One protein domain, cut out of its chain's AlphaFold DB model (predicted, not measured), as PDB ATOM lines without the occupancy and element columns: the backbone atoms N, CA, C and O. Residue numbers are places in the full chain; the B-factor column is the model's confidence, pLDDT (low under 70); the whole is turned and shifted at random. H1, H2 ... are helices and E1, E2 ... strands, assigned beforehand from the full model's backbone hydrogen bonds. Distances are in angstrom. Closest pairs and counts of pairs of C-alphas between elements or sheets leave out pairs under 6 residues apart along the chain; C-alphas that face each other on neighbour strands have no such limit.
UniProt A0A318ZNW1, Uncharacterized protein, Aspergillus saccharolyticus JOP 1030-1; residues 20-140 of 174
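This is residues 20 to 140 of the 174 residues of an uncharacterized protein of Aspergillus saccharolyticus JOP 1030-1 (UniProt A0A318ZNW1). A twisted sheet of five strands has the long hairpin E2 and E3 running its length, with the helix H2 over one face along E5, and the short helix H1 and the helix H3 only grazing the sheet. The hairpin runs on past E5, which faces E3 at residues 68 to 72, and E2 bends on the way. The printed part has 121 residues, with three named helices and five named strands in the order E1 H1 E2 E3 E4 H2 E5 H3; the class is mixed, helices and strands. The mixed sheet runs E1 E2 E3 E5 E4, antiparallel but for parallel E5 and E4. It is compact, with a radius of gyration of the C-alphas of 14.3 A and spans of 39 by 33 by 24 A.

Find C-alpha 20 at (-0.504, -31.018, -17.469), where E1, residues 20 to 23, begins; it is 9.7 A long. H1, residues 43 to 46, measures 5.4 A. E2, residues 48 to 59, begins at (17.874, -22.500, -11.462), runs 31.9 A and bends by 52 degrees at residue 56. E3, residues 62 to 73, returns over 34.2 A. Then come E4, residues 83 to 87, 12.8 A; H2, residues 95 to 106, 18.6 A; and E5, residues 110 to 114, 13.1 A. H3, residues 118 to 126, 9.7 A, ends at (-1.864, -15.381, -25.893).

Start at edge strand E1, antiparallel to E2, with N 21 and O 54 2.8 A apart. In the hairpin E2 and E3, look for N 53 and O 68 at 2.9 A. E3 and E5 are antiparallel, with N 71 and O 111 at 2.8 A; E5 and edge strand E4 are parallel, with N 112 and O 84 at 2.8 A. E4, H2 and E5 form a strand-helix-strand unit, two parallel neighbour strands with a helix between, its crossover right-handed. H2 on one face makes two layers, helix and sheet, at a height over the sheet of 9.4 A; it runs along the strands, at 9 degrees to E5 on the local plane. The closest C-alphas of H2 and E5 are those of Val 104 and Ala 110, 6.6 A apart. H1 and H2 are close but not clearly touching, their closest C-alphas, Tyr 46 and Ile 105, 7.2 A apart; H2 and H3 are apart. O i to N i+4 pairs are within hydrogen-bond range in 5 of 8 cases in H2 and 3 of 5 in H3, while H1 is too short for one.

The C-alphas farthest apart, Glu 45 and Gly 61, are 43.6 A apart. The printed part has no cut. The long link is E1 to H1, residues 24 to 42; residues 127 to 140 also have no named element. Mean pLDDT of the printed part is 89.1, with residues 34 to 38 under 70.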
ATOM      1  N   VAL A  20      -1.650 -31.934 -17.386       96.31
ATOM      2  CA  VAL A  20      -0.504 -31.018 -17.469       96.31
ATOM      3  C   VAL A  20       0.386 -31.411 -18.644       96.31
ATOM      4  O   VAL A  20       0.838 -32.550 -18.731       96.31
ATOM      5  N   THR A  21       0.671 -30.455 -19.523       96.44
ATOM      6  CA  THR A  21       1.500 -30.637 -20.717       96.44
ATOM      7  C   THR A  21       2.693 -29.696 -20.658       96.44
ATOM      8  O   THR A  21       2.518 -28.491 -20.505       96.44
ATOM      9  N   PHE A  22       3.907 -30.227 -20.793       95.25
ATOM     10  CA  PHE A  22       5.120 -29.416 -20.911       95.25
ATOM     11  C   PHE A  22       5.162 -28.686 -22.257       95.25
ATOM     12  O   PHE A  22       4.887 -29.292 -23.294       95.25
ATOM     13  N   VAL A  23       5.529 -27.405 -22.241       92.94
ATOM     14  CA  VAL A  23       5.704 -26.591 -23.447       92.94
ATOM     15  C   VAL A  23       7.195 -26.302 -23.626       92.94
ATOM     16  O   VAL A  23       7.749 -25.489 -22.883       92.94
ATOM     17  N   PRO A  24       7.873 -26.952 -24.587       89.56
ATOM     18  CA  PRO A  24       9.299 -26.737 -24.785       89.56
ATOM     19  C   PRO A  24       9.587 -25.313 -25.273       89.56
ATOM     20  O   PRO A  24       8.784 -24.683 -25.969       89.56
ATOM     21  N   GLU A  25      10.759 -24.806 -24.907       86.31
ATOM     22  CA  GLU A  25      11.333 -23.623 -25.544       86.31
ATOM     23  C   GLU A  25      12.041 -24.049 -26.833       86.31
ATOM     24  O   GLU A  25      12.785 -25.031 -26.850       86.31
ATOM     25  N   THR A  26      11.803 -23.327 -27.920       80.44
ATOM     26  CA  THR A  26      12.410 -23.576 -29.237       80.44
ATOM     27  C   THR A  26      12.718 -22.233 -29.867       80.44
ATOM     28  O   THR A  26      11.906 -21.342 -29.710       80.44
ATOM     29  N   ASP A  27      13.790 -22.060 -30.631       76.19
ATOM     30  CA  ASP A  27      13.962 -20.821 -31.406       76.19
ATOM     31  C   ASP A  27      12.925 -20.787 -32.556       76.19
ATOM     32  O   ASP A  27      12.911 -21.733 -33.355       76.19
ATOM     33  N   PRO A  28      12.003 -19.798 -32.646       76.38
ATOM     34  CA  PRO A  28      11.934 -18.522 -31.903       76.38
ATOM     35  C   PRO A  28      10.871 -18.433 -30.778       76.38
ATOM     36  O   PRO A  28      10.624 -17.357 -30.235       76.38
ATOM     37  N   SER A  29      10.173 -19.523 -30.455       81.38
ATOM     38  CA  SER A  29       9.121 -19.609 -29.431       81.38
ATOM     39  C   SER A  29       9.656 -19.812 -27.998       81.38
ATOM     40  O   SER A  29      10.063 -20.912 -27.606       81.38
ATOM     41  N   HIS A  30       9.552 -18.760 -27.183       80.56
ATOM     42  CA  HIS A  30       9.970 -18.732 -25.777       80.56
ATOM     43  C   HIS A  30       8.817 -18.331 -24.833       80.56
ATOM     44  O   HIS A  30       7.848 -17.701 -25.272       80.56
ATOM     45  N   PRO A  31       8.905 -18.655 -23.528       78.62
ATOM     46  CA  PRO A  31       7.928 -18.233 -22.537       78.62
ATOM     47  C   PRO A  31       7.817 -16.714 -22.468       78.62
ATOM     48  O   PRO A  31       8.809 -15.994 -22.343       78.62
ATOM     49  N   ILE A  32       6.586 -16.210 -22.506       76.88
ATOM     50  CA  ILE A  32       6.339 -14.770 -22.434       76.88
ATOM     51  C   ILE A  32       6.347 -14.321 -20.973       76.88
ATOM     52  O   ILE A  32       5.513 -14.762 -20.175       76.88
ATOM     53  N   ILE A  33       7.260 -13.405 -20.648       75.69
ATOM     54  CA  ILE A  33       7.345 -12.706 -19.362       75.69
ATOM     55  C   ILE A  33       6.968 -11.245 -19.617       75.69
ATOM     56  O   ILE A  33       7.691 -10.522 -20.295       75.69
ATOM     57  N   LEU A  34       5.810 -10.816 -19.112       62.84
ATOM     58  CA  LEU A  34       5.175  -9.575 -19.566       62.84
ATOM     59  C   LEU A  34       5.771  -8.289 -19.000       62.84
ATOM     60  O   LEU A  34       6.021  -7.346 -19.744       62.84
ATOM     61  N   LEU A  35       5.916  -8.212 -17.679       61.22
ATOM     62  CA  LEU A  35       6.207  -6.945 -16.994       61.22
ATOM     63  C   LEU A  35       7.454  -6.999 -16.120       61.22
ATOM     64  O   LEU A  35       8.040  -5.963 -15.822       61.22
ATOM     65  N   GLU A  36       7.833  -8.184 -15.654       64.19
ATOM     66  CA  GLU A  36       8.678  -8.307 -14.470       64.19
ATOM     67  C   GLU A  36       9.737  -9.402 -14.647       64.19
ATOM     68  O   GLU A  36       9.677 -10.424 -13.965       64.19
ATOM     69  N   PRO A  37      10.752  -9.203 -15.514       65.69
ATOM     70  CA  PRO A  37      11.835 -10.167 -15.681       65.69
ATOM     71  C   PRO A  37      12.787 -10.228 -14.476       65.69
ATOM     72  O   PRO A  37      13.883 -10.756 -14.611       65.69
ATOM     73  N   TYR A  38      12.418  -9.674 -13.310       68.56
ATOM     74  CA  TYR A  38      13.313  -9.480 -12.169       68.56
ATOM     75  C   TYR A  38      14.104 -10.747 -11.849       68.56
ATOM     76  O   TYR A  38      13.537 -11.722 -11.351       68.56
ATOM     77  N   HIS A  39      15.416 -10.674 -12.084       73.06
ATOM     78  CA  HIS A  39      16.390 -11.726 -11.791       73.06
ATOM     79  C   HIS A  39      16.119 -13.056 -12.521       73.06
ATOM     80  O   HIS A  39      16.651 -14.087 -12.119       73.06
ATOM     81  N   ILE A  40      15.295 -13.056 -13.575       79.06
ATOM     82  CA  ILE A  40      15.071 -14.247 -14.407       79.06
ATOM     83  C   ILE A  40      16.322 -14.553 -15.233       79.06
ATOM     84  O   ILE A  40      16.713 -15.708 -15.365       79.06
ATOM     85  N   ASP A  41      16.975 -13.506 -15.728       80.25
ATOM     86  CA  ASP A  41      18.278 -13.541 -16.390       80.25
ATOM     87  C   ASP A  41      19.372 -14.171 -15.521       80.25
ATOM     88  O   ASP A  41      20.277 -14.816 -16.042       80.25
ATOM     89  N   LEU A  42      19.249 -14.044 -14.200       83.31
ATOM     90  CA  LEU A  42      20.217 -14.568 -13.243       83.31
ATOM     91  C   LEU A  42      19.915 -16.000 -12.792       83.31
ATOM     92  O   LEU A  42      20.739 -16.580 -12.096       83.31
ATOM     93  N   LEU A  43      18.772 -16.599 -13.158       87.56
ATOM     94  CA  LEU A  43      18.442 -17.971 -12.737       87.56
ATOM     95  C   LEU A  43      19.556 -18.980 -13.066       87.56
ATOM     96  O   LEU A  43      19.916 -19.739 -12.164       87.56
ATOM     97  N   PRO A  44      20.165 -18.969 -14.270       88.19
ATOM     98  CA  PRO A  44      21.247 -19.899 -14.585       88.19
ATOM     99  C   PRO A  44      22.491 -19.712 -13.709       88.19
ATOM    100  O   PRO A  44      23.208 -20.678 -13.481       88.19
ATOM    101  N   GLU A  45      22.746 -18.506 -13.184       89.94
ATOM    102  CA  GLU A  45      23.879 -18.254 -12.276       89.94
ATOM    103  C   GLU A  45      23.711 -18.936 -10.911       89.94
ATOM    104  O   GLU A  45      24.693 -19.140 -10.200       89.94
ATOM    105  N   TYR A  46      22.476 -19.280 -10.541       89.50
ATOM    106  CA  TYR A  46      22.145 -19.978  -9.299       89.50
ATOM    107  C   TYR A  46      21.763 -21.444  -9.532       89.50
ATOM    108  O   TYR A  46      21.148 -22.045  -8.657       89.50
ATOM    109  N   ASP A  47      22.061 -22.006 -10.709       93.75
ATOM    110  CA  ASP A  47      21.613 -23.343 -11.114       93.75
ATOM    111  C   ASP A  47      20.086 -23.507 -11.019       93.75
ATOM    112  O   ASP A  47      19.574 -24.566 -10.662       93.75
ATOM    113  N   PHE A  48      19.328 -22.455 -11.335       94.12
ATOM    114  CA  PHE A  48      17.874 -22.500 -11.462       94.12
ATOM    115  C   PHE A  48      17.457 -22.560 -12.929       94.12
ATOM    116  O   PHE A  48      18.059 -21.937 -13.804       94.12
ATOM    117  N   ILE A  49      16.356 -23.262 -13.191       93.06
ATOM    118  CA  ILE A  49      15.732 -23.329 -14.513       93.06
ATOM    119  C   ILE A  49      14.296 -22.823 -14.468       93.06
ATOM    120  O   ILE A  49      13.629 -22.896 -13.434       93.06
ATOM    121  N   SER A  50      13.814 -22.353 -15.617       92.44
ATOM    122  CA  SER A  50      12.409 -22.034 -15.861       92.44
ATOM    123  C   SER A  50      11.812 -23.076 -16.808       92.44
ATOM    124  O   SER A  50      12.445 -23.469 -17.783       92.44
ATOM    125  N   GLN A  51      10.608 -23.551 -16.509       93.38
ATOM    126  CA  GLN A  51       9.877 -24.522 -17.316       93.38
ATOM    127  C   GLN A  51       8.425 -24.074 -17.458       93.38
ATOM    128  O   GLN A  51       7.777 -23.710 -16.476       93.38
ATOM    129  N   GLU A  52       7.910 -24.123 -18.680       94.88
ATOM    130  CA  GLU A  52       6.535 -23.739 -18.983       94.88
ATOM    131  C   GLU A  52       5.654 -24.970 -19.187       94.88
ATOM    132  O   GLU A  52       6.050 -25.959 -19.808       94.88
ATOM    133  N   TYR A  53       4.432 -24.897 -18.666       96.19
ATOM    134  CA  TYR A  53       3.426 -25.935 -18.815       96.19
ATOM    135  C   TYR A  53       2.069 -25.320 -19.138       96.19
ATOM    136  O   TYR A  53       1.759 -24.204 -18.722       96.19
ATOM    137  N   LEU A  54       1.225 -26.083 -19.824       96.50
ATOM    138  CA  LEU A  54      -0.208 -25.835 -19.893       96.50
ATOM    139  C   LEU A  54      -0.925 -26.827 -18.988       96.50
ATOM    140  O   LEU A  54      -0.674 -28.027 -19.049       96.50
ATOM    141  N   ILE A  55      -1.830 -26.320 -18.161       96.00
ATOM    142  CA  ILE A  55      -2.717 -27.109 -17.318       96.00
ATOM    143  C   ILE A  55      -4.149 -26.931 -17.808       96.00
ATOM    144  O   ILE A  55      -4.663 -25.815 -17.875       96.00
ATOM    145  N   SER A  56      -4.799 -28.040 -18.148       95.62
ATOM    146  CA  SER A  56      -6.191 -28.066 -18.588       95.62
ATOM    147  C   SER A  56      -7.036 -28.971 -17.707       95.62
ATOM    148  O   SER A  56      -6.543 -29.916 -17.096       95.62
ATOM    149  N   GLY A  57      -8.322 -28.669 -17.607       92.88
ATOM    150  CA  GLY A  57      -9.227 -29.419 -16.751       92.88
ATOM    151  C   GLY A  57     -10.649 -28.898 -16.834       92.88
ATOM    152  O   GLY A  57     -10.989 -28.099 -17.706       92.88
ATOM    153  N   THR A  58     -11.492 -29.361 -15.913       89.88
ATOM    154  CA  THR A  58     -12.861 -28.862 -15.756       89.88
ATOM    155  C   THR A  58     -13.043 -28.308 -14.352       89.88
ATOM    156  O   THR A  58     -12.847 -29.017 -13.370       89.88
ATOM    157  N   ALA A  59     -13.459 -27.050 -14.251       85.88
ATOM    158  CA  ALA A  59     -13.781 -26.396 -12.990       85.88
ATOM    159  C   ALA A  59     -15.194 -25.815 -13.072       85.88
ATOM    160  O   ALA A  59     -15.548 -25.151 -14.043       85.88
ATOM    161  N   GLN A  60     -16.030 -26.079 -12.062       84.56
ATOM    162  CA  GLN A  60     -17.418 -25.595 -12.015       84.56
ATOM    163  C   GLN A  60     -18.252 -25.933 -13.272       84.56
ATOM    164  O   GLN A  60     -19.160 -25.188 -13.632       84.56
ATOM    165  N   GLY A  61     -17.957 -27.054 -13.939       84.38
ATOM    166  CA  GLY A  61     -18.641 -27.475 -15.168       84.38
ATOM    167  C   GLY A  61     -18.154 -26.792 -16.454       84.38
ATOM    168  O   GLY A  61     -18.759 -27.000 -17.500       84.38
ATOM    169  N   HIS A  62     -17.073 -26.012 -16.394       86.44
ATOM    170  CA  HIS A  62     -16.456 -25.359 -17.547       86.44
ATOM    171  C   HIS A  62     -15.041 -25.889 -17.776       86.44
ATOM    172  O   HIS A  62     -14.282 -26.059 -16.818       86.44
ATOM    173  N   SER A  63     -14.683 -26.133 -19.038       91.19
ATOM    174  CA  SER A  63     -13.297 -26.391 -19.415       91.19
ATOM    175  C   SER A  63     -12.444 -25.152 -19.157       91.19
ATOM    176  O   SER A  63     -12.910 -24.020 -19.290       91.19
ATOM    177  N   TYR A  64     -11.192 -25.372 -18.785       92.56
ATOM    178  CA  TYR A  64     -10.175 -24.333 -18.761       92.56
ATOM    179  C   TYR A  64      -8.865 -24.899 -19.290       92.56
ATOM    180  O   TYR A  64      -8.603 -26.100 -19.186       92.56
ATOM    181  N   CYS A  65      -8.028 -24.016 -19.815       95.38
ATOM    182  CA  CYS A  65      -6.636 -24.300 -20.102       95.38
ATOM    183  C   CYS A  65      -5.830 -23.039 -19.817       95.38
ATOM    184  O   CYS A  65      -6.031 -22.002 -20.449       95.38
ATOM    185  N   THR A  66      -4.935 -23.120 -18.845       94.88
ATOM    186  CA  THR A  66      -4.077 -22.005 -18.474       94.88
ATOM    187  C   THR A  66      -2.614 -22.416 -18.448       94.88
ATOM    188  O   THR A  66      -2.274 -23.586 -18.592       94.88
ATOM    189  N   ARG A  67      -1.744 -21.429 -18.298       95.00
ATOM    190  CA  ARG A  67      -0.304 -21.547 -18.303       95.00
ATOM    191  C   ARG A  67       0.250 -21.530 -16.885       95.00
ATOM    192  O   ARG A  67      -0.241 -20.814 -16.010       95.00
ATOM    193  N   LEU A  68       1.284 -22.336 -16.695       95.00
ATOM    194  CA  LEU A  68       2.105 -22.412 -15.500       95.00
ATOM    195  C   LEU A  68       3.554 -22.119 -15.881       95.00
ATOM    196  O   LEU A  68       4.070 -22.703 -16.834       95.00
ATOM    197  N   LEU A  69       4.220 -21.272 -15.104       93.38
ATOM    198  CA  LEU A  69       5.658 -21.040 -15.206       93.38
ATOM    199  C   LEU A  69       6.324 -21.476 -13.906       93.38
ATOM    200  O   LEU A  69       6.179 -20.832 -12.866       93.38
ATOM    201  N   LEU A  70       7.042 -22.594 -13.972       94.94
ATOM    202  CA  LEU A  70       7.766 -23.175 -12.853       94.94
ATOM    203  C   LEU A  70       9.225 -22.731 -12.901       94.94
ATOM    204  O   LEU A  70       9.932 -23.043 -13.853       94.94
ATOM    205  N   ARG A  71       9.697 -22.073 -11.845       94.44
ATOM    206  CA  ARG A  71      11.119 -21.803 -11.613       94.44
ATOM    207  C   ARG A  71      11.579 -22.657 -10.440       94.44
ATOM    208  O   ARG A  71      10.958 -22.619  -9.380       94.44
ATOM    209  N   ARG A  72      12.627 -23.452 -10.620       95.88
ATOM    210  CA  ARG A  72      13.108 -24.401  -9.603       95.88
ATOM    211  C   ARG A  72      14.617 -24.634  -9.727       95.88
ATOM    212  O   ARG A  72      15.150 -24.368 -10.807       95.88
ATOM    213  N   PRO A  73      15.274 -25.202  -8.698       97.06
ATOM    214  CA  PRO A  73      16.626 -25.730  -8.846       97.06
ATOM    215  C   PRO A  73      16.710 -26.702 -10.028       97.06
ATOM    216  O   PRO A  73      15.791 -27.500 -10.248       97.06
ATOM    217  N   ALA A  74      17.790 -26.618 -10.802       95.94
ATOM    218  CA  ALA A  74      18.060 -27.466 -11.957       95.94
ATOM    219  C   ALA A  74      18.166 -28.931 -11.530       95.94
ATOM    220  O   ALA A  74      17.495 -29.784 -12.120       95.94
ATOM    221  N   ASP A  75      18.930 -29.183 -10.463       96.44
ATOM    222  CA  ASP A  75      19.005 -30.466  -9.772       96.44
ATOM    223  C   ASP A  75      17.813 -30.631  -8.810       96.44
ATOM    224  O   ASP A  75      17.726 -29.925  -7.800       96.44
ATOM    225  N   PRO A  76      16.887 -31.575  -9.071       94.69
ATOM    226  CA  PRO A  76      15.765 -31.835  -8.180       94.69
ATOM    227  C   PRO A  76      16.176 -32.285  -6.772       94.69
ATOM    228  O   PRO A  76      15.366 -32.152  -5.859       94.69
ATOM    229  N   ALA A  77      17.391 -32.809  -6.569       97.19
ATOM    230  CA  ALA A  77      17.866 -33.222  -5.247       97.19
ATOM    231  C   ALA A  77      18.088 -32.038  -4.291       97.19
ATOM    232  O   ALA A  77      17.998 -32.210  -3.077       97.19
ATOM    233  N   GLN A  78      18.323 -30.841  -4.838       96.31
ATOM    234  CA  GLN A  78      18.489 -29.609  -4.065       96.31
ATOM    235  C   GLN A  78      17.149 -28.983  -3.677       96.31
ATOM    236  O   GLN A  78      17.093 -28.136  -2.791       96.31
ATOM    237  N   PHE A  79      16.051 -29.395  -4.316       97.88
ATOM    238  CA  PHE A  79      14.742 -28.825  -4.047       97.88
ATOM    239  C   PHE A  79      14.323 -29.047  -2.589       97.88
ATOM    240  O   PHE A  79      14.086 -30.164  -2.135       97.88
ATOM    241  N   SER A  80      14.134 -27.941  -1.881       97.19
ATOM    242  CA  SER A  80      13.734 -27.889  -0.468       97.19
ATOM    243  C   SER A  80      12.367 -28.505  -0.133       97.19
ATOM    244  O   SER A  80      12.029 -28.640   1.043       97.19
ATOM    245  N   GLY A  81      11.534 -28.821  -1.131       97.19
ATOM    246  CA  GLY A  81      10.153 -29.265  -0.921       97.19
ATOM    247  C   GLY A  81       9.132 -28.128  -0.791       97.19
ATOM    248  O   GLY A  81       7.940 -28.402  -0.654       97.19
ATOM    249  N   PHE A  82       9.556 -26.860  -0.850       98.00
ATOM    250  CA  PHE A  82       8.674 -25.702  -0.686       98.00
ATOM    251  C   PHE A  82       8.416 -24.973  -2.009       98.00
ATOM    252  O   PHE A  82       9.352 -24.611  -2.724       98.00
ATOM    253  N   VAL A  83       7.141 -24.714  -2.315       97.56
ATOM    254  CA  VAL A  83       6.717 -24.001  -3.527       97.56
ATOM    255  C   VAL A  83       5.934 -22.751  -3.151       97.56
ATOM    256  O   VAL A  83       4.926 -22.837  -2.448       97.56
ATOM    257  N   VAL A  84       6.342 -21.597  -3.673       96.69
ATOM    258  CA  VAL A  84       5.505 -20.394  -3.659       96.69
ATOM    259  C   VAL A  84       4.690 -20.352  -4.944       96.69
ATOM    260  O   VAL A  84       5.251 -20.197  -6.025       96.69
ATOM    261  N   ALA A  85       3.370 -20.488  -4.828       95.81
ATOM    262  CA  ALA A  85       2.455 -20.343  -5.954       95.81
ATOM    263  C   ALA A  85       1.872 -18.919  -5.990       95.81
ATOM    264  O   ALA A  85       1.168 -18.522  -5.060       95.81
ATOM    265  N   GLU A  86       2.136 -18.159  -7.056       93.50
ATOM    266  CA  GLU A  86       1.566 -16.822  -7.272       93.50
ATOM    267  C   GLU A  86       0.642 -16.821  -8.496       93.50
ATOM    268  O   GLU A  86       1.093 -17.043  -9.624       93.50
ATOM    269  N   PRO A  87      -0.649 -16.512  -8.314       92.44
ATOM    270  CA  PRO A  87      -1.525 -16.161  -9.419       92.44
ATOM    271  C   PRO A  87      -1.104 -14.824 -10.047       92.44
ATOM    272  O   PRO A  87      -0.956 -13.830  -9.335       92.44
ATOM    273  N   SER A  88      -0.971 -14.768 -11.372       88.81
ATOM    274  CA  SER A  88      -0.599 -13.537 -12.071       88.81
ATOM    275  C   SER A  88      -1.669 -12.447 -11.917       88.81
ATOM    276  O   SER A  88      -2.884 -12.698 -11.888       88.81
ATOM    277  N   HIS A  89      -1.208 -11.202 -11.772       87.44
ATOM    278  CA  HIS A  89      -2.074 -10.031 -11.663       87.44
ATOM    279  C   HIS A  89      -2.835  -9.777 -12.977       87.44
ATOM    280  O   HIS A  89      -2.355 -10.134 -14.049       87.44
ATOM    281  N   LEU A  90      -3.962  -9.049 -12.947       83.69
ATOM    282  CA  LEU A  90      -4.769  -8.761 -14.152       83.69
ATOM    283  C   LEU A  90      -4.031  -7.992 -15.266       83.69
ATOM    284  O   LEU A  90      -4.524  -7.907 -16.387       83.69
ATOM    285  N   TRP A  91      -2.865  -7.427 -14.946       81.69
ATOM    286  CA  TRP A  91      -1.984  -6.726 -15.882       81.69
ATOM    287  C   TRP A  91      -0.790  -7.579 -16.332       81.69
ATOM    288  O   TRP A  91      -0.088  -7.164 -17.244       81.69
ATOM    289  N   GLY A  92      -0.583  -8.765 -15.750       75.81
ATOM    290  CA  GLY A  92       0.506  -9.694 -16.085       75.81
ATOM    291  C   GLY A  92       1.757  -9.582 -15.213       75.81
ATOM    292  O   GLY A  92       2.824 -10.014 -15.632       75.81
ATOM    293  N   GLY A  93       1.656  -8.952 -14.038       79.62
ATOM    294  CA  GLY A  93       2.766  -8.821 -13.084       79.62
ATOM    295  C   GLY A  93       2.720  -9.863 -11.961       79.62
ATOM    296  O   GLY A  93       1.634 -10.291 -11.561       79.62
ATOM    297  N   THR A  94       3.894 -10.207 -11.428       82.75
ATOM    298  CA  THR A  94       4.112 -11.103 -10.278       82.75
ATOM    299  C   THR A  94       4.751 -10.325  -9.127       82.75
ATOM    300  O   THR A  94       5.962 -10.321  -8.892       82.75
ATOM    301  N   SER A  95       3.903  -9.593  -8.399       86.56
ATOM    302  CA  SER A  95       4.359  -8.679  -7.349       86.56
ATOM    303  C   SER A  95       5.046  -9.406  -6.204       86.56
ATOM    304  O   SER A  95       5.943  -8.834  -5.588       86.56
ATOM    305  N   ILE A  96       4.659 -10.646  -5.908       90.06
ATOM    306  CA  ILE A  96       5.314 -11.429  -4.866       90.06
ATOM    307  C   ILE A  96       6.699 -11.872  -5.354       90.06
ATOM    308  O   ILE A  96       7.668 -11.635  -4.628       90.06
ATOM    309  N   TRP A  97       6.840 -12.370  -6.592       90.25
ATOM    310  CA  TRP A  97       8.148 -12.723  -7.177       90.25
ATOM    311  C   TRP A  97       9.147 -11.569  -7.077       90.25
ATOM    312  O   TRP A  97      10.280 -11.764  -6.627       90.25
ATOM    313  N   ARG A  98       8.715 -10.347  -7.420       87.81
ATOM    314  CA  ARG A  98       9.540  -9.133  -7.314       87.81
ATOM    315  C   ARG A  98      10.200  -8.993  -5.938       87.81
ATOM    316  O   ARG A  98      11.358  -8.590  -5.863       87.81
ATOM    317  N   HIS A  99       9.484  -9.318  -4.862       89.81
ATOM    318  CA  HIS A  99       9.970  -9.125  -3.496       89.81
ATOM    319  C   HIS A  99      10.733 -10.333  -2.949       89.81
ATOM    320  O   HIS A  99      11.654 -10.151  -2.153       89.81
ATOM    321  N   VAL A 100      10.366 -11.555  -3.351       91.88
ATOM    322  CA  VAL A 100      10.865 -12.777  -2.696       91.88
ATOM    323  C   VAL A 100      11.804 -13.624  -3.552       91.88
ATOM    324  O   VAL A 100      12.350 -14.584  -3.017       91.88
ATOM    325  N   ASN A 101      12.057 -13.282  -4.825       91.56
ATOM    326  CA  ASN A 101      12.879 -14.111  -5.726       91.56
ATOM    327  C   ASN A 101      14.230 -14.520  -5.111       91.56
ATOM    328  O   ASN A 101      14.569 -15.698  -5.104       91.56
ATOM    329  N   ARG A 102      14.958 -13.592  -4.479       91.62
ATOM    330  CA  ARG A 102      16.250 -13.887  -3.836       91.62
ATOM    331  C   ARG A 102      16.112 -14.847  -2.661       91.62
ATOM    332  O   ARG A 102      17.017 -15.633  -2.415       91.62
ATOM    333  N   TRP A 103      15.024 -14.747  -1.901       94.56
ATOM    334  CA  TRP A 103      14.755 -15.661  -0.793       94.56
ATOM    335  C   TRP A 103      14.388 -17.051  -1.317       94.56
ATOM    336  O   TRP A 103      14.915 -18.030  -0.806       94.56
ATOM    337  N   VAL A 104      13.571 -17.132  -2.370       95.44
ATOM    338  CA  VAL A 104      13.225 -18.397  -3.029       95.44
ATOM    339  C   VAL A 104      14.485 -19.098  -3.538       95.44
ATOM    340  O   VAL A 104      14.731 -20.245  -3.178       95.44
ATOM    341  N   ILE A 105      15.312 -18.381  -4.302       94.06
ATOM    342  CA  ILE A 105      16.516 -18.933  -4.931       94.06
ATOM    343  C   ILE A 105      17.537 -19.385  -3.879       94.06
ATOM    344  O   ILE A 105      18.018 -20.506  -3.930       94.06
ATOM    345  N   ARG A 106      17.831 -18.555  -2.868       94.06
ATOM    346  CA  ARG A 106      18.844 -18.876  -1.839       94.06
ATOM    347  C   ARG A 106      18.490 -20.044  -0.919       94.06
ATOM    348  O   ARG A 106      19.371 -20.499  -0.200       94.06
ATOM    349  N   ASN A 107      17.222 -20.438  -0.855       96.50
ATOM    350  CA  ASN A 107      16.760 -21.546  -0.016       96.50
ATOM    351  C   ASN A 107      16.324 -22.755  -0.856       96.50
ATOM    352  O   ASN A 107      15.633 -23.632  -0.338       96.50
ATOM    353  N   ASP A 108      16.655 -22.771  -2.152       97.00
ATOM    354  CA  ASP A 108      16.286 -23.843  -3.078       97.00
ATOM    355  C   ASP A 108      14.775 -24.143  -3.077       97.00
ATOM    356  O   ASP A 108      14.308 -25.285  -3.179       97.00
ATOM    357  N   HIS A 109      13.973 -23.092  -2.905       97.38
ATOM    358  CA  HIS A 109      12.524 -23.143  -3.042       97.38
ATOM    359  C   HIS A 109      12.148 -23.049  -4.520       97.38
ATOM    360  O   HIS A 109      12.856 -22.446  -5.326       97.38
ATOM    361  N   ALA A 110      10.999 -23.608  -4.879       97.00
ATOM    362  CA  ALA A 110      10.438 -23.438  -6.208       97.00
ATOM    363  C   ALA A 110       9.400 -22.316  -6.215       97.00
ATOM    364  O   ALA A 110       8.782 -21.969  -5.205       97.00
ATOM    365  N   TRP A 111       9.191 -21.766  -7.397       96.12
ATOM    366  CA  TRP A 111       8.218 -20.735  -7.674       96.12
ATOM    367  C   TRP A 111       7.306 -21.188  -8.801       96.12
ATOM    368  O   TRP A 111       7.790 -21.603  -9.852       96.12
ATOM    369  N   LEU A 112       6.000 -21.071  -8.608       95.75
ATOM    370  CA  LEU A 112       5.003 -21.416  -9.606       95.75
ATOM    371  C   LEU A 112       4.121 -20.205  -9.887       95.75
ATOM    372  O   LEU A 112       3.266 -19.837  -9.085       95.75
ATOM    373  N   GLU A 113       4.314 -19.592 -11.042       93.81
ATOM    374  CA  GLU A 113       3.417 -18.559 -11.544       93.81
ATOM    375  C   GLU A 113       2.238 -19.214 -12.273       93.81
ATOM    376  O   GLU A 113       2.423 -20.132 -13.074       93.81
ATOM    377  N   VAL A 114       1.021 -18.762 -11.960       94.00
ATOM    378  CA  VAL A 114      -0.232 -19.310 -12.494       94.00
ATOM    379  C   VAL A 114      -1.010 -18.213 -13.197       94.00
ATOM    380  O   VAL A 114      -1.458 -17.261 -12.554       94.00
ATOM    381  N   ASP A 115      -1.270 -18.368 -14.492       92.25
ATOM    382  CA  ASP A 115      -2.103 -17.410 -15.212       92.25
ATOM    383  C   ASP A 115      -3.580 -17.572 -14.854       92.25
ATOM    384  O   ASP A 115      -4.339 -18.334 -15.438       92.25
ATOM    385  N   SER A 116      -4.022 -16.869 -13.820       87.06
ATOM    386  CA  SER A 116      -5.358 -17.079 -13.245       87.06
ATOM    387  C   SER A 116      -6.444 -16.193 -13.857       87.06
ATOM    388  O   SER A 116      -7.633 -16.414 -13.626       87.06
ATOM    389  N   GLN A 117      -6.054 -15.181 -14.634       86.44
ATOM    390  CA  GLN A 117      -6.943 -14.110 -15.073       86.44
ATOM    391  C   GLN A 117      -6.915 -13.962 -16.592       86.44
ATOM    392  O   GLN A 117      -5.934 -13.483 -17.164       86.44
ATOM    393  N   ALA A 118      -8.042 -14.283 -17.237       85.69
ATOM    394  CA  ALA A 118      -8.211 -14.140 -18.683       85.69
ATOM    395  C   ALA A 118      -7.820 -12.751 -19.240       85.69
ATOM    396  O   ALA A 118      -7.241 -12.718 -20.324       85.69
ATOM    397  N   PRO A 119      -8.052 -11.613 -18.539       85.62
ATOM    398  CA  PRO A 119      -7.667 -10.300 -19.051       85.62
ATOM    399  C   PRO A 119      -6.189 -10.186 -19.439       85.62
ATOM    400  O   PRO A 119      -5.891  -9.639 -20.500       85.62
ATOM    401  N   SER A 120      -5.285 -10.725 -18.614       86.44
ATOM    402  CA  SER A 120      -3.848 -10.758 -18.904       86.44
ATOM    403  C   SER A 120      -3.470 -11.984 -19.732       86.44
ATOM    404  O   SER A 120      -2.784 -11.862 -20.746       86.44
ATOM    405  N   ALA A 121      -3.980 -13.159 -19.361       87.12
ATOM    406  CA  ALA A 121      -3.633 -14.418 -20.010       87.12
ATOM    407  C   ALA A 121      -3.999 -14.435 -21.503       87.12
ATOM    408  O   ALA A 121      -3.202 -14.836 -22.346       87.12
ATOM    409  N   ILE A 122      -5.179 -13.929 -21.857       87.25
ATOM    410  CA  ILE A 122      -5.594 -13.803 -23.256       87.25
ATOM    411  C   ILE A 122      -5.053 -12.504 -23.855       87.25
ATOM    412  O   ILE A 122      -4.398 -12.525 -24.894       87.25
ATOM    413  N   GLY A 123      -5.292 -11.373 -23.183       83.50
ATOM    414  CA  GLY A 123      -5.017 -10.042 -23.732       83.50
ATOM    415  C   GLY A 123      -3.536  -9.720 -23.928       83.50
ATOM    416  O   GLY A 123      -3.196  -8.940 -24.818       83.50
ATOM    417  N   LYS A 124      -2.656 -10.307 -23.112       83.69
ATOM    418  CA  LYS A 124      -1.227  -9.987 -23.081       83.69
ATOM    419  C   LYS A 124      -0.335 -11.189 -23.383       83.69
ATOM    420  O   LYS A 124       0.655 -11.005 -24.068       83.69
ATOM    421  N   ILE A 125      -0.668 -12.400 -22.934       88.31
ATOM    422  CA  ILE A 125       0.179 -13.586 -23.176       88.31
ATOM    423  C   ILE A 125      -0.168 -14.224 -24.520       88.31
ATOM    424  O   ILE A 125       0.650 -14.219 -25.440       88.31
ATOM    425  N   LYS A 126      -1.408 -14.711 -24.667       89.38
ATOM    426  CA  LYS A 126      -1.864 -15.381 -25.893       89.38
ATOM    427  C   LYS A 126      -1.755 -14.485 -27.126       89.38
ATOM    428  O   LYS A 126      -1.402 -14.968 -28.190       89.38
ATOM    429  N   ASN A 127      -2.012 -13.188 -26.990       87.62
ATOM    430  CA  ASN A 127      -1.918 -12.249 -28.110       87.62
ATOM    431  C   ASN A 127      -0.490 -12.040 -28.646       87.62
ATOM    432  O   ASN A 127      -0.354 -11.648 -29.802       87.62
ATOM    433  N   ILE A 128       0.554 -12.275 -27.841       87.62
ATOM    434  CA  ILE A 128       1.951 -12.108 -28.278       87.62
ATOM    435  C   ILE A 128       2.417 -13.315 -29.099       87.62
ATOM    436  O   ILE A 128       3.037 -13.129 -30.141       87.62
ATOM    437  N   ASP A 129       2.076 -14.535 -28.670       89.44
ATOM    438  CA  ASP A 129       2.324 -15.764 -29.438       89.44
ATOM    439  C   ASP A 129       1.044 -16.623 -29.520       89.44
ATOM    440  O   ASP A 129       0.853 -17.571 -28.746       89.44
ATOM    441  N   PRO A 130       0.132 -16.299 -30.460       91.44
ATOM    442  CA  PRO A 130      -1.146 -16.999 -30.582       91.44
ATOM    443  C   PRO A 130      -1.001 -18.481 -30.913       91.44
ATOM    444  O   PRO A 130      -1.882 -19.269 -30.565       91.44
ATOM    445  N   ASN A 131       0.092 -18.861 -31.577       91.69
ATOM    446  CA  ASN A 131       0.343 -20.237 -31.983       91.69
ATOM    447  C   ASN A 131       0.794 -21.079 -30.786       91.69
ATOM    448  O   ASN A 131       0.221 -22.144 -30.549       91.69
ATOM    449  N   ARG A 132       1.750 -20.586 -29.985       92.06
ATOM    450  CA  ARG A 132       2.220 -21.273 -28.768       92.06
ATOM    451  C   ARG A 132       1.101 -21.465 -27.749       92.06
ATOM    452  O   ARG A 132       0.976 -22.531 -27.151       92.06
ATOM    453  N   TYR A 133       0.254 -20.450 -27.585       93.50
ATOM    454  CA  TYR A 133      -0.813 -20.430 -26.580       93.50
ATOM    455  C   TYR A 133      -2.202 -20.740 -27.151       93.50
ATOM    456  O   TYR A 133      -3.216 -20.438 -26.515       93.50
ATOM    457  N   ALA A 134      -2.283 -21.356 -28.336       93.50
ATOM    458  CA  ALA A 134      -3.548 -21.639 -29.018       93.50
ATOM    459  C   ALA A 134      -4.545 -22.392 -28.121       93.50
ATOM    460  O   ALA A 134      -5.732 -22.055 -28.099       93.50
ATOM    461  N   ALA A 135      -4.038 -23.336 -27.323       94.25
ATOM    462  CA  ALA A 135      -4.820 -24.162 -26.411       94.25
ATOM    463  C   ALA A 135      -5.324 -23.429 -25.156       94.25
ATOM    464  O   ALA A 135      -6.201 -23.972 -24.494       94.25
ATOM    465  N   MET A 136      -4.805 -22.241 -24.808       93.62
ATOM    466  CA  MET A 136      -5.273 -21.502 -23.628       93.62
ATOM    467  C   MET A 136      -6.740 -21.104 -23.789       93.62
ATOM    468  O   MET A 136      -7.120 -20.504 -24.800       93.62
ATOM    469  N   ASP A 137      -7.534 -21.405 -22.768       91.94
ATOM    470  CA  ASP A 137      -8.981 -21.236 -22.738       91.94
ATOM    471  C   ASP A 137      -9.433 -20.775 -21.350       91.94
ATOM    472  O   ASP A 137      -9.040 -21.328 -20.320       91.94
ATOM    473  N   PHE A 138     -10.272 -19.746 -21.337       88.62
ATOM    474  CA  PHE A 138     -10.806 -19.127 -20.134       88.62
ATOM    475  C   PHE A 138     -12.271 -18.788 -20.351       88.62
ATOM    476  O   PHE A 138     -12.708 -18.508 -21.467       88.62
ATOM    477  N   THR A 139     -13.021 -18.689 -19.252       84.00
ATOM    478  CA  THR A 139     -14.358 -18.098 -19.308       84.00
ATOM    479  C   THR A 139     -14.279 -16.696 -19.930       84.00
ATOM    480  O   THR A 139     -13.503 -15.872 -19.435       84.00
ATOM    481  N   PRO A 140     -15.070 -16.401 -20.979       80.12
ATOM    482  CA  PRO A 140     -15.016 -15.114 -21.659       80.12
ATOM    483  C   PRO A 140     -15.282 -13.949 -20.702       80.12
ATOM    484  O   PRO A 140     -16.357 -13.834 -20.110       80.12
TER     485      PRO A 140